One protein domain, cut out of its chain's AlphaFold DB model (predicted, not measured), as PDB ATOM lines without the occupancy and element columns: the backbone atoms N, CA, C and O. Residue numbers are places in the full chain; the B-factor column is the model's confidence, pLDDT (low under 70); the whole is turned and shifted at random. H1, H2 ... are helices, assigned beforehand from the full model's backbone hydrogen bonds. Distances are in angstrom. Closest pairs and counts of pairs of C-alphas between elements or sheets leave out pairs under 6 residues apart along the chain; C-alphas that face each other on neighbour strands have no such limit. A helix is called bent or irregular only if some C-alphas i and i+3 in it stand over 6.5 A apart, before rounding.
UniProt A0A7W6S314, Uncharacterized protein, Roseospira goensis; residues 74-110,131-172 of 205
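What this domain is: This is residues 74 to 110 and 131 to 172 of the 205 residues of an uncharacterized protein of Roseospira goensis (UniProt A0A7W6S314). One long helix, H3, is bent into an L of two arms, and two shorter helices, H1 and H2, pack on its second arm, H3b, but not on each other. The first arm, H3a, reaches away from this group and makes much of the length, with residues 131 to 139 sticking out free, while the unnamed residues 103 to 110 fold back along H2. The printed part has 79 residues, with three named helices in the order H1, H2, H3 and no named strand; the class is all helix. The whole is loose, with a radius of gyration of the C-alphas of 14.5 A, and spans 54 by 26 by 20 A.

How they stand to each other: H3, residues 131 to 168, was assigned as one helix by its hydrogen bonds but is bent, with C-alphas 150 and 153 8.2 A apart. Its arms, H3a of residues 131 to 150 and H3b of residues 153 to 168, stand about perpendicular at 82 degrees. They are close but not clearly touching; their closest C-alphas, of Leu 148 and Val 155, are 7.9 A apart. H2, residues 88 to 102, touches H3b, the closest C-alphas being those of Leu 98 and Lys 162 at 6.9 A. These two run the same way at a steep tilt of 36 degrees, only just past shallow. H2 and H3a are close but not clearly touching, with the C-alphas of Met 88 and Arg 144 the closest at 7.7 A. H1, residues 75 to 85, touches H3b at residues 156 to 163 alone, opposite ways at a steep tilt of 51 degrees; the closest C-alphas are those of Phe 79 and Leu 159, 6.7 A apart. H1 is apart from H3a and from H2. Every O i to N i+4 pair is within hydrogen-bond range in H2, H3a and H3b, and 6 of 7 are in H1.

Where its parts are: H3a measures 29.1 A from C-alpha 131 at (78.400, 111.574, 56.295) to C-alpha 150. H3b measures 22.3 A and ends with C-alpha 168 at (80.796, 154.046, 35.815). H2 is 20.8 A long. H1 is 15.7 A long and begins with C-alpha 75 at (85.073, 142.122, 33.681).

The domain as a whole: The C-alphas farthest apart, of Lys 131 and Gly 172, are 54.0 A apart. Without residues 131 to 139, the body of 70 residues spans 44 by 26 by 16 A. Residues 111 to 130 are not printed, and C-alphas 110 and 131 are 31.4 A apart across this cut, which lies in the link from H2 to H3. The link from H1 to H2 is tight, with 2 residues. The mean pLDDT of the printed part is 86.2, and no printed residue is under 70.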
ATOM      1  N   ASN A  74      89.640 143.092  35.127       90.44
ATOM      2  CA  ASN A  74      88.841 142.768  33.955       90.44
ATOM      3  C   ASN A  74      87.461 142.235  34.361       90.44
ATOM      4  O   ASN A  74      87.325 141.402  35.259       90.44
ATOM      5  N   ARG A  75      86.440 142.645  33.605       91.44
ATOM      6  CA  ARG A  75      85.073 142.122  33.681       91.44
ATOM      7  C   ARG A  75      85.022 140.594  33.591       91.44
ATOM      8  O   ARG A  75      84.231 139.981  34.300       91.44
ATOM      9  N   TYR A  76      85.843 139.980  32.735       92.81
ATOM     10  CA  TYR A  76      85.885 138.518  32.603       92.81
ATOM     11  C   TYR A  76      86.384 137.841  33.885       92.81
ATOM     12  O   TYR A  76      85.832 136.829  34.308       92.81
ATOM     13  N   GLU A  77      87.394 138.424  34.528       93.69
ATOM     14  CA  GLU A  77      87.950 137.895  35.771       93.69
ATOM     15  C   GLU A  77      86.920 137.981  36.900       93.69
ATOM     16  O   GLU A  77      86.623 136.960  37.522       93.69
ATOM     17  N   PHE A  78      86.291 139.153  37.064       93.75
ATOM     18  CA  PHE A  78      85.172 139.345  37.989       93.75
ATOM     19  C   PHE A  78      84.075 138.307  37.759       93.75
ATOM     20  O   PHE A  78      83.653 137.621  38.685       93.75
ATOM     21  N   PHE A  79      83.654 138.147  36.505       92.75
ATOM     22  CA  PHE A  79      82.607 137.205  36.142       92.75
ATOM     23  C   PHE A  79      82.981 135.763  36.487       92.75
ATOM     24  O   PHE A  79      82.192 135.058  37.105       92.75
ATOM     25  N   SER A  80      84.184 135.328  36.111       92.56
ATOM     26  CA  SER A  80      84.643 133.956  36.338       92.56
ATOM     27  C   SER A  80      84.745 133.609  37.827       92.56
ATOM     28  O   SER A  80      84.325 132.524  38.233       92.56
ATOM     29  N   GLN A  81      85.241 134.540  38.649       93.56
ATOM     30  CA  GLN A  81      85.380 134.333  40.088       93.56
ATOM     31  C   GLN A  81      84.027 134.416  40.799       93.56
ATOM     32  O   GLN A  81      83.719 133.569  41.639       93.56
ATOM     33  N   GLU A  82      83.178 135.374  40.426       92.56
ATOM     34  CA  GLU A  82      81.861 135.532  41.041       92.56
ATOM     35  C   GLU A  82      80.935 134.362  40.668       92.56
ATOM     36  O   GLU A  82      80.252 133.818  41.534       92.56
ATOM     37  N   LEU A  83      80.977 133.887  39.418       90.88
ATOM     38  CA  LEU A  83      80.186 132.741  38.955       90.88
ATOM     39  C   LEU A  83      80.615 131.415  39.607       90.88
ATOM     40  O   LEU A  83      79.788 130.519  39.773       90.88
ATOM     41  N   ALA A  84      81.872 131.285  40.041       90.31
ATOM     42  CA  ALA A  84      82.324 130.108  40.786       90.31
ATOM     43  C   ALA A  84      81.679 130.000  42.183       90.31
ATOM     44  O   ALA A  84      81.510 128.889  42.708       90.31
ATOM     45  N   VAL A  85      81.300 131.140  42.774       89.75
ATOM     46  CA  VAL A  85      80.807 131.258  44.159       89.75
ATOM     47  C   VAL A  85      79.316 131.621  44.225       89.75
ATOM     48  O   VAL A  85      78.704 131.502  45.286       89.75
ATOM     49  N   ILE A  86      78.699 132.025  43.113       91.31
ATOM     50  CA  ILE A  86      77.316 132.505  43.093       91.31
ATOM     51  C   ILE A  86      76.324 131.427  43.575       91.31
ATOM     52  O   ILE A  86      76.336 130.270  43.147       91.31
ATOM     53  N   THR A  87      75.438 131.830  44.483       88.56
ATOM     54  CA  THR A  87      74.282 131.058  44.958       88.56
ATOM     55  C   THR A  87      73.009 131.859  44.700       88.56
ATOM     56  O   THR A  87      73.073 133.066  44.453       88.56
ATOM     57  N   MET A  88      71.842 131.213  44.778       84.81
ATOM     58  CA  MET A  88      70.552 131.896  44.614       84.81
ATOM     59  C   MET A  88      70.398 133.064  45.604       84.81
ATOM     60  O   MET A  88      69.996 134.159  45.216       84.81
ATOM     61  N   GLU A  89      70.775 132.854  46.867       86.31
ATOM     62  CA  GLU A  89      70.734 133.886  47.910       86.31
ATOM     63  C   GLU A  89      71.659 135.060  47.583       86.31
ATOM     64  O   GLU A  89      71.246 136.215  47.666       86.31
ATOM     65  N   ARG A  90      72.886 134.776  47.128       89.50
ATOM     66  CA  ARG A  90      73.852 135.811  46.743       89.50
ATOM     67  C   ARG A  90      73.385 136.595  45.517       89.50
ATOM     68  O   ARG A  90      73.515 137.814  45.499       89.50
ATOM     69  N   ALA A  91      72.787 135.933  44.525       89.75
ATOM     70  CA  ALA A  91      72.204 136.602  43.362       89.75
ATOM     71  C   ALA A  91      71.032 137.521  43.757       89.75
ATOM     72  O   ALA A  91      70.945 138.650  43.274       89.75
ATOM     73  N   LYS A  92      70.166 137.078  44.679       89.88
ATOM     74  CA  LYS A  92      69.091 137.914  45.238       89.88
ATOM     75  C   LYS A  92      69.646 139.108  46.021       89.88
ATOM     76  O   LYS A  92      69.165 140.220  45.821       89.88
ATOM     77  N   ALA A  93      70.675 138.898  46.842       90.44
ATOM     78  CA  ALA A  93      71.344 139.965  47.586       90.44
ATOM     79  C   ALA A  93      71.973 141.010  46.651       90.44
ATOM     80  O   ALA A  93      71.787 142.203  46.861       90.44
ATOM     81  N   ILE A  94      72.632 140.574  45.572       90.56
ATOM     82  CA  ILE A  94      73.178 141.472  44.545       90.56
ATOM     83  C   ILE A  94      72.063 142.274  43.863       90.56
ATOM     84  O   ILE A  94      72.202 143.475  43.661       90.56
ATOM     85  N   ASN A  95      70.951 141.633  43.505       90.31
ATOM     86  CA  ASN A  95      69.818 142.322  42.883       90.31
ATOM     87  C   ASN A  95      69.216 143.388  43.820       90.31
ATOM     88  O   ASN A  95      68.886 144.486  43.379       90.31
ATOM     89  N   LEU A  96      69.120 143.082  45.119       89.69
ATOM     90  CA  LEU A  96      68.672 144.032  46.138       89.69
ATOM     91  C   LEU A  96      69.654 145.205  46.282       89.69
ATOM     92  O   LEU A  96      69.234 146.354  46.224       89.69
ATOM     93  N   GLU A  97      70.953 144.917  46.382       89.81
ATOM     94  CA  GLU A  97      72.023 145.920  46.445       89.81
ATOM     95  C   GLU A  97      71.974 146.866  45.235       89.81
ATOM     96  O   GLU A  97      72.031 148.083  45.390       89.81
ATOM     97  N   LEU A  98      71.801 146.330  44.024       88.69
ATOM     98  CA  LEU A  98      71.688 147.140  42.809       88.69
ATOM     99  C   LEU A  98      70.455 148.040  42.809       88.69
ATOM    100  O   LEU A  98      70.512 149.179  42.338       88.69
ATOM    101  N   LYS A  99      69.346 147.544  43.350       89.12
ATOM    102  CA  LYS A  99      68.118 148.319  43.482       89.12
ATOM    103  C   LYS A  99      68.266 149.436  44.513       89.12
ATOM    104  O   LYS A  99      67.836 150.550  44.242       89.12
ATOM    105  N   GLU A 100      68.872 149.157  45.662       89.69
ATOM    106  CA  GLU A 100      69.013 150.125  46.757       89.69
ATOM    107  C   GLU A 100      70.089 151.179  46.479       89.69
ATOM    108  O   GLU A 100      69.851 152.368  46.673       89.69
ATOM    109  N   VAL A 101      71.264 150.765  46.000       86.62
ATOM    110  CA  VAL A 101      72.416 151.663  45.816       86.62
ATOM    111  C   VAL A 101      72.296 152.475  44.528       86.62
ATOM    112  O   VAL A 101      72.642 153.655  44.504       86.62
ATOM    113  N   PHE A 102      71.802 151.858  43.449       84.38
ATOM    114  CA  PHE A 102      71.792 152.465  42.115       84.38
ATOM    115  C   PHE A 102      70.384 152.797  41.597       84.38
ATOM    116  O   PHE A 102      70.260 153.262  40.465       84.38
ATOM    117  N   ASN A 103      69.329 152.591  42.401       85.06
ATOM    118  CA  ASN A 103      67.931 152.843  42.024       85.06
ATOM    119  C   ASN A 103      67.521 152.179  40.696       85.06
ATOM    120  O   ASN A 103      66.736 152.744  39.928       85.06
ATOM    121  N   LEU A 104      68.038 150.980  40.392       81.75
ATOM    122  CA  LEU A 104      67.589 150.265  39.197       81.75
ATOM    123  C   LEU A 104      66.123 149.843  39.348       81.75
ATOM    124  O   LEU A 104      65.757 149.100  40.257       81.75
ATOM    125  N   GLY A 105      65.290 150.292  38.407       73.12
ATOM    126  CA  GLY A 105      63.899 149.851  38.275       73.12
ATOM    127  C   GLY A 105      63.754 148.437  37.699       73.12
ATOM    128  O   GLY A 105      62.679 147.847  37.786       73.12
ATOM    129  N   GLU A 106      64.822 147.877  37.128       74.00
ATOM    130  CA  GLU A 106      64.835 146.512  36.608       74.00
ATOM    131  C   GLU A 106      65.056 145.513  37.742       74.00
ATOM    132  O   GLU A 106      66.082 145.523  38.418       74.00
ATOM    133  N   THR A 107      64.084 144.623  37.938       72.88
ATOM    134  CA  THR A 107      64.239 143.473  38.828       72.88
ATOM    135  C   THR A 107      64.532 142.247  37.984       72.88
ATOM    136  O   THR A 107      63.732 141.846  37.140       72.88
ATOM    137  N   PHE A 108      65.693 141.635  38.203       76.25
ATOM    138  CA  PHE A 108      65.991 140.353  37.576       76.25
ATOM    139  C   PHE A 108      65.093 139.282  38.211       76.25
ATOM    140  O   PHE A 108      65.115 139.081  39.428       76.25
ATOM    141  N   ILE A 109      64.266 138.620  37.395       74.00
ATOM    142  CA  ILE A 109      63.368 137.550  37.845       74.00
ATOM    143  C   ILE A 109      64.227 136.312  38.131       74.00
ATOM    144  O   ILE A 109      64.640 135.602  37.219       74.00
ATOM    145  N   LEU A 110      64.529 136.095  39.412       75.69
ATOM    146  CA  LEU A 110      65.362 134.996  39.920       75.69
ATOM    147  C   LEU A 110      64.540 133.962  40.716       75.69
ATOM    148  O   LEU A 110      65.103 133.184  41.485       75.69
ATOM    149  N   LYS A 131      79.017 112.132  57.503       77.62
ATOM    150  CA  LYS A 131      78.400 111.574  56.295       77.62
ATOM    151  C   LYS A 131      77.199 112.411  55.854       77.62
ATOM    152  O   LYS A 131      77.018 112.627  54.652       77.62
ATOM    153  N   LEU A 132      76.434 112.931  56.815       73.50
ATOM    154  CA  LEU A 132      75.311 113.828  56.560       73.50
ATOM    155  C   LEU A 132      75.774 115.162  55.955       73.50
ATOM    156  O   LEU A 132      75.177 115.630  54.986       73.50
ATOM    157  N   GLU A 133      76.869 115.745  56.454       74.81
ATOM    158  CA  GLU A 133      77.432 116.978  55.888       74.81
ATOM    159  C   GLU A 133      77.929 116.786  54.454       74.81
ATOM    160  O   GLU A 133      77.669 117.632  53.593       74.81
ATOM    161  N   ARG A 134      78.580 115.656  54.151       76.12
ATOM    162  CA  ARG A 134      79.010 115.344  52.776       76.12
ATOM    163  C   ARG A 134      77.819 115.202  51.824       76.12
ATOM    164  O   ARG A 134      77.873 115.729  50.714       76.12
ATOM    165  N   MET A 135      76.740 114.541  52.253       72.19
ATOM    166  CA  MET A 135      75.514 114.408  51.452       72.19
ATOM    167  C   MET A 135      74.793 115.748  51.272       72.19
ATOM    168  O   MET A 135      74.370 116.066  50.159       72.19
ATOM    169  N   ARG A 136      74.728 116.568  52.327       74.56
ATOM    170  CA  ARG A 136      74.171 117.924  52.259       74.56
ATOM    171  C   ARG A 136      74.950 118.785  51.264       74.56
ATOM    172  O   ARG A 136      74.353 119.397  50.385       74.56
ATOM    173  N   ASN A 137      76.281 118.767  51.337       75.44
ATOM    174  CA  ASN A 137      77.136 119.542  50.437       75.44
ATOM    175  C   ASN A 137      77.040 119.060  48.977       75.44
ATOM    176  O   ASN A 137      77.063 119.878  48.056       75.44
ATOM    177  N   ALA A 138      76.880 117.751  48.751       74.19
ATOM    178  CA  ALA A 138      76.663 117.193  47.415       74.19
ATOM    179  C   ALA A 138      75.311 117.624  46.813       74.19
ATOM    180  O   ALA A 138      75.264 118.049  45.655       74.19
ATOM    181  N   GLY A 139      74.232 117.589  47.605       75.50
ATOM    182  CA  GLY A 139      72.905 118.052  47.185       75.50
ATOM    183  C   GLY A 139      72.879 119.547  46.857       75.50
ATOM    184  O   GLY A 139      72.375 119.943  45.804       75.50
ATOM    185  N   VAL A 140      73.515 120.373  47.697       76.50
ATOM    186  CA  VAL A 140      73.642 121.826  47.476       76.50
ATOM    187  C   VAL A 140      74.361 122.125  46.158       76.50
ATOM    188  O   VAL A 140      73.920 122.985  45.393       76.50
ATOM    189  N   ARG A 141      75.439 121.396  45.844       77.19
ATOM    190  CA  ARG A 141      76.195 121.604  44.601       77.19
ATOM    191  C   ARG A 141      75.395 121.213  43.356       77.19
ATOM    192  O   ARG A 141      75.377 121.982  42.397       77.19
ATOM    193  N   SER A 142      74.698 120.075  43.393       81.12
ATOM    194  CA  SER A 142      73.839 119.633  42.285       81.12
ATOM    195  C   SER A 142      72.673 120.597  42.042       81.12
ATOM    196  O   SER A 142      72.357 120.901  40.893       81.12
ATOM    197  N   SER A 143      72.053 121.108  43.111       81.81
ATOM    198  CA  SER A 143      70.966 122.091  43.011       81.81
ATOM    199  C   SER A 143      71.465 123.418  42.432       81.81
ATOM    200  O   SER A 143      70.843 123.981  41.531       81.81
ATOM    201  N   ARG A 144      72.655 123.870  42.855       83.88
ATOM    202  CA  ARG A 144      73.307 125.071  42.315       83.88
ATOM    203  C   ARG A 144      73.562 124.966  40.813       83.88
ATOM    204  O   ARG A 144      73.253 125.902  40.085       83.88
ATOM    205  N   GLU A 145      74.138 123.861  40.349       86.75
ATOM    206  CA  GLU A 145      74.447 123.668  38.924       86.75
ATOM    207  C   GLU A 145      73.165 123.595  38.081       86.75
ATOM    208  O   GLU A 145      73.081 124.235  37.030       86.75
ATOM    209  N   HIS A 146      72.128 122.914  38.583       87.50
ATOM    210  CA  HIS A 146      70.816 122.885  37.939       87.50
ATOM    211  C   HIS A 146      70.198 124.288  37.842       87.50
ATOM    212  O   HIS A 146      69.808 124.725  36.756       87.50
ATOM    213  N   TRP A 147      70.189 125.032  38.948       86.38
ATOM    214  CA  TRP A 147      69.694 126.405  38.998       86.38
ATOM    215  C   TRP A 147      70.450 127.338  38.047       86.38
ATOM    216  O   TRP A 147      69.827 128.087  37.289       86.38
ATOM    217  N   LEU A 148      71.785 127.255  38.043       87.31
ATOM    218  CA  LEU A 148      72.647 128.055  37.177       87.31
ATOM    219  C   LEU A 148      72.432 127.742  35.704       87.31
ATOM    220  O   LEU A 148      72.413 128.662  34.894       87.31
ATOM    221  N   SER A 149      72.228 126.474  35.343       89.25
ATOM    222  CA  SER A 149      71.937 126.110  33.954       89.25
ATOM    223  C   SER A 149      70.640 126.764  33.459       89.25
ATOM    224  O   SER A 149      70.600 127.294  32.348       89.25
ATOM    225  N   LYS A 150      69.619 126.826  34.326       88.06
ATOM    226  CA  LYS A 150      68.303 127.409  34.038       88.06
ATOM    227  C   LYS A 150      68.311 128.944  34.023       88.06
ATOM    228  O   LYS A 150      67.596 129.540  33.225       88.06
ATOM    229  N   HIS A 151      69.130 129.579  34.866       88.25
ATOM    230  CA  HIS A 151      69.171 131.041  35.042       88.25
ATOM    231  C   HIS A 151      70.482 131.696  34.578       88.25
ATOM    232  O   HIS A 151      70.764 132.840  34.940       88.25
ATOM    233  N   SER A 152      71.278 131.013  33.754       88.62
ATOM    234  CA  SER A 152      72.588 131.498  33.290       88.62
ATOM    235  C   SER A 152      72.518 132.879  32.625       88.62
ATOM    236  O   SER A 152      73.346 133.740  32.918       88.62
ATOM    237  N   GLY A 153      71.499 133.130  31.797       89.56
ATOM    238  CA  GLY A 153      71.276 134.423  31.139       89.56
ATOM    239  C   GLY A 153      71.010 135.572  32.124       89.56
ATOM    240  O   GLY A 153      71.797 136.520  32.167       89.56
ATOM    241  N   PRO A 154      69.942 135.504  32.946       89.31
ATOM    242  CA  PRO A 154      69.638 136.535  33.941       89.31
ATOM    243  C   PRO A 154      70.776 136.795  34.930       89.31
ATOM    244  O   PRO A 154      71.088 137.952  35.205       89.31
ATOM    245  N   VAL A 155      71.429 135.738  35.428       90.19
ATOM    246  CA  VAL A 155      72.579 135.863  36.339       90.19
ATOM    247  C   VAL A 155      73.742 136.553  35.638       90.19
ATOM    248  O   VAL A 155      74.375 137.433  36.219       90.19
ATOM    249  N   SER A 156      73.998 136.214  34.374       91.12
ATOM    250  CA  SER A 156      75.054 136.865  33.613       91.12
ATOM    251  C   SER A 156      74.798 138.358  33.430       91.12
ATOM    252  O   SER A 156      75.685 139.175  33.680       91.12
ATOM    253  N   ASN A 157      73.570 138.723  33.056       91.44
ATOM    254  CA  ASN A 157      73.180 140.121  32.891       91.44
ATOM    255  C   ASN A 157      73.263 140.893  34.213       91.44
ATOM    256  O   ASN A 157      73.765 142.014  34.225       91.44
ATOM    257  N   LEU A 158      72.852 140.278  35.327       91.44
ATOM    258  CA  LEU A 158      72.965 140.852  36.669       91.44
ATOM    259  C   LEU A 158      74.425 141.174  37.024       91.44
ATOM    260  O   LEU A 158      74.734 142.295  37.430       91.44
ATOM    261  N   LEU A 159      75.333 140.209  36.845       93.25
ATOM    262  CA  LEU A 159      76.758 140.393  37.140       93.25
ATOM    263  C   LEU A 159      77.399 141.434  36.222       93.25
ATOM    264  O   LEU A 159      78.181 142.270  36.678       93.25
ATOM    265  N   HIS A 160      77.038 141.419  34.940       92.44
ATOM    266  CA  HIS A 160      77.503 142.406  33.977       92.44
ATOM    267  C   HIS A 160      77.070 143.817  34.369       92.44
ATOM    268  O   HIS A 160      77.892 144.735  34.382       92.44
ATOM    269  N   LYS A 161      75.792 143.969  34.733       91.56
ATOM    270  CA  LYS A 161      75.224 145.248  35.148       91.56
ATOM    271  C   LYS A 161      75.856 145.740  36.439       91.56
ATOM    272  O   LYS A 161      76.198 146.915  36.522       91.56
ATOM    273  N   LYS A 162      76.090 144.838  37.402       92.12
ATOM    274  CA  LYS A 162      76.846 145.153  38.617       92.12
ATOM    275  C   LYS A 162      78.201 145.741  38.261       92.12
ATOM    276  O   LYS A 162      78.478 146.874  38.636       92.12
ATOM    277  N   TYR A 163      79.008 145.018  37.489       93.25
ATOM    278  CA  TYR A 163      80.336 145.497  37.114       93.25
ATOM    279  C   TYR A 163      80.281 146.851  36.390       93.25
ATOM    280  O   TYR A 163      81.013 147.763  36.754       93.25
ATOM    281  N   GLU A 164      79.390 147.009  35.407       91.94
ATOM    282  CA  GLU A 164      79.220 148.258  34.649       91.94
ATOM    283  C   GLU A 164      78.880 149.457  35.550       91.94
ATOM    284  O   GLU A 164      79.430 150.544  35.376       91.94
ATOM    285  N   LEU A 165      78.006 149.267  36.539       91.06
ATOM    286  CA  LEU A 165      77.620 150.332  37.464       91.06
ATOM    287  C   LEU A 165      78.766 150.724  38.398       91.06
ATOM    288  O   LEU A 165      78.991 151.914  38.598       91.06
ATOM    289  N   TYR A 166      79.525 149.758  38.922       90.25
ATOM    290  CA  TYR A 166      80.730 150.048  39.712       90.25
ATOM    291  C   TYR A 166      81.852 150.676  38.877       90.25
ATOM    292  O   TYR A 166      82.659 151.448  39.400       90.25
ATOM    293  N   ASP A 167      81.913 150.352  37.587       90.88
ATOM    294  CA  ASP A 167      82.884 150.939  36.675       90.88
ATOM    295  C   ASP A 167      82.555 152.412  36.382       90.88
ATOM    296  O   ASP A 167      83.420 153.287  36.467       90.88
ATOM    297  N   ASN A 168      81.273 152.705  36.153       89.25
ATOM    298  CA  ASN A 168      80.796 154.046  35.815       89.25
ATOM    299  C   ASN A 168      80.606 154.975  37.026       89.25
ATOM    300  O   ASN A 168      80.742 156.192  36.882       89.25
ATOM    301  N   SER A 169      80.338 154.447  38.225       85.44
ATOM    302  CA  SER A 169      80.038 155.253  39.423       85.44
ATOM    303  C   SER A 169      81.193 156.139  39.903       85.44
ATOM    304  O   SER A 169      80.976 157.074  40.670       85.44
ATOM    305  N   GLY A 170      82.416 155.890  39.424       83.94
ATOM    306  CA  GLY A 170      83.618 156.633  39.799       83.94
ATOM    307  C   GLY A 170      84.222 157.502  38.697       83.94
ATOM    308  O   GLY A 170      85.339 157.980  38.888       83.94
ATOM    309  N   PHE A 171      83.555 157.699  37.551       87.31
ATOM    310  CA  PHE A 171      84.186 158.316  36.371       87.31
ATOM    311  C   PHE A 171      84.849 159.674  36.667       87.31
ATOM    312  O   PHE A 171      86.004 159.898  36.299       87.31
ATOM    313  N   GLY A 172      84.157 160.557  37.394       90.25
ATOM    314  CA  GLY A 172      84.687 161.879  37.745       90.25
ATOM    315  C   GLY A 172      85.941 161.802  38.619       90.25
ATOM    316  O   GLY A 172      86.962 162.411  38.304       90.25
TER     317      GLY A 172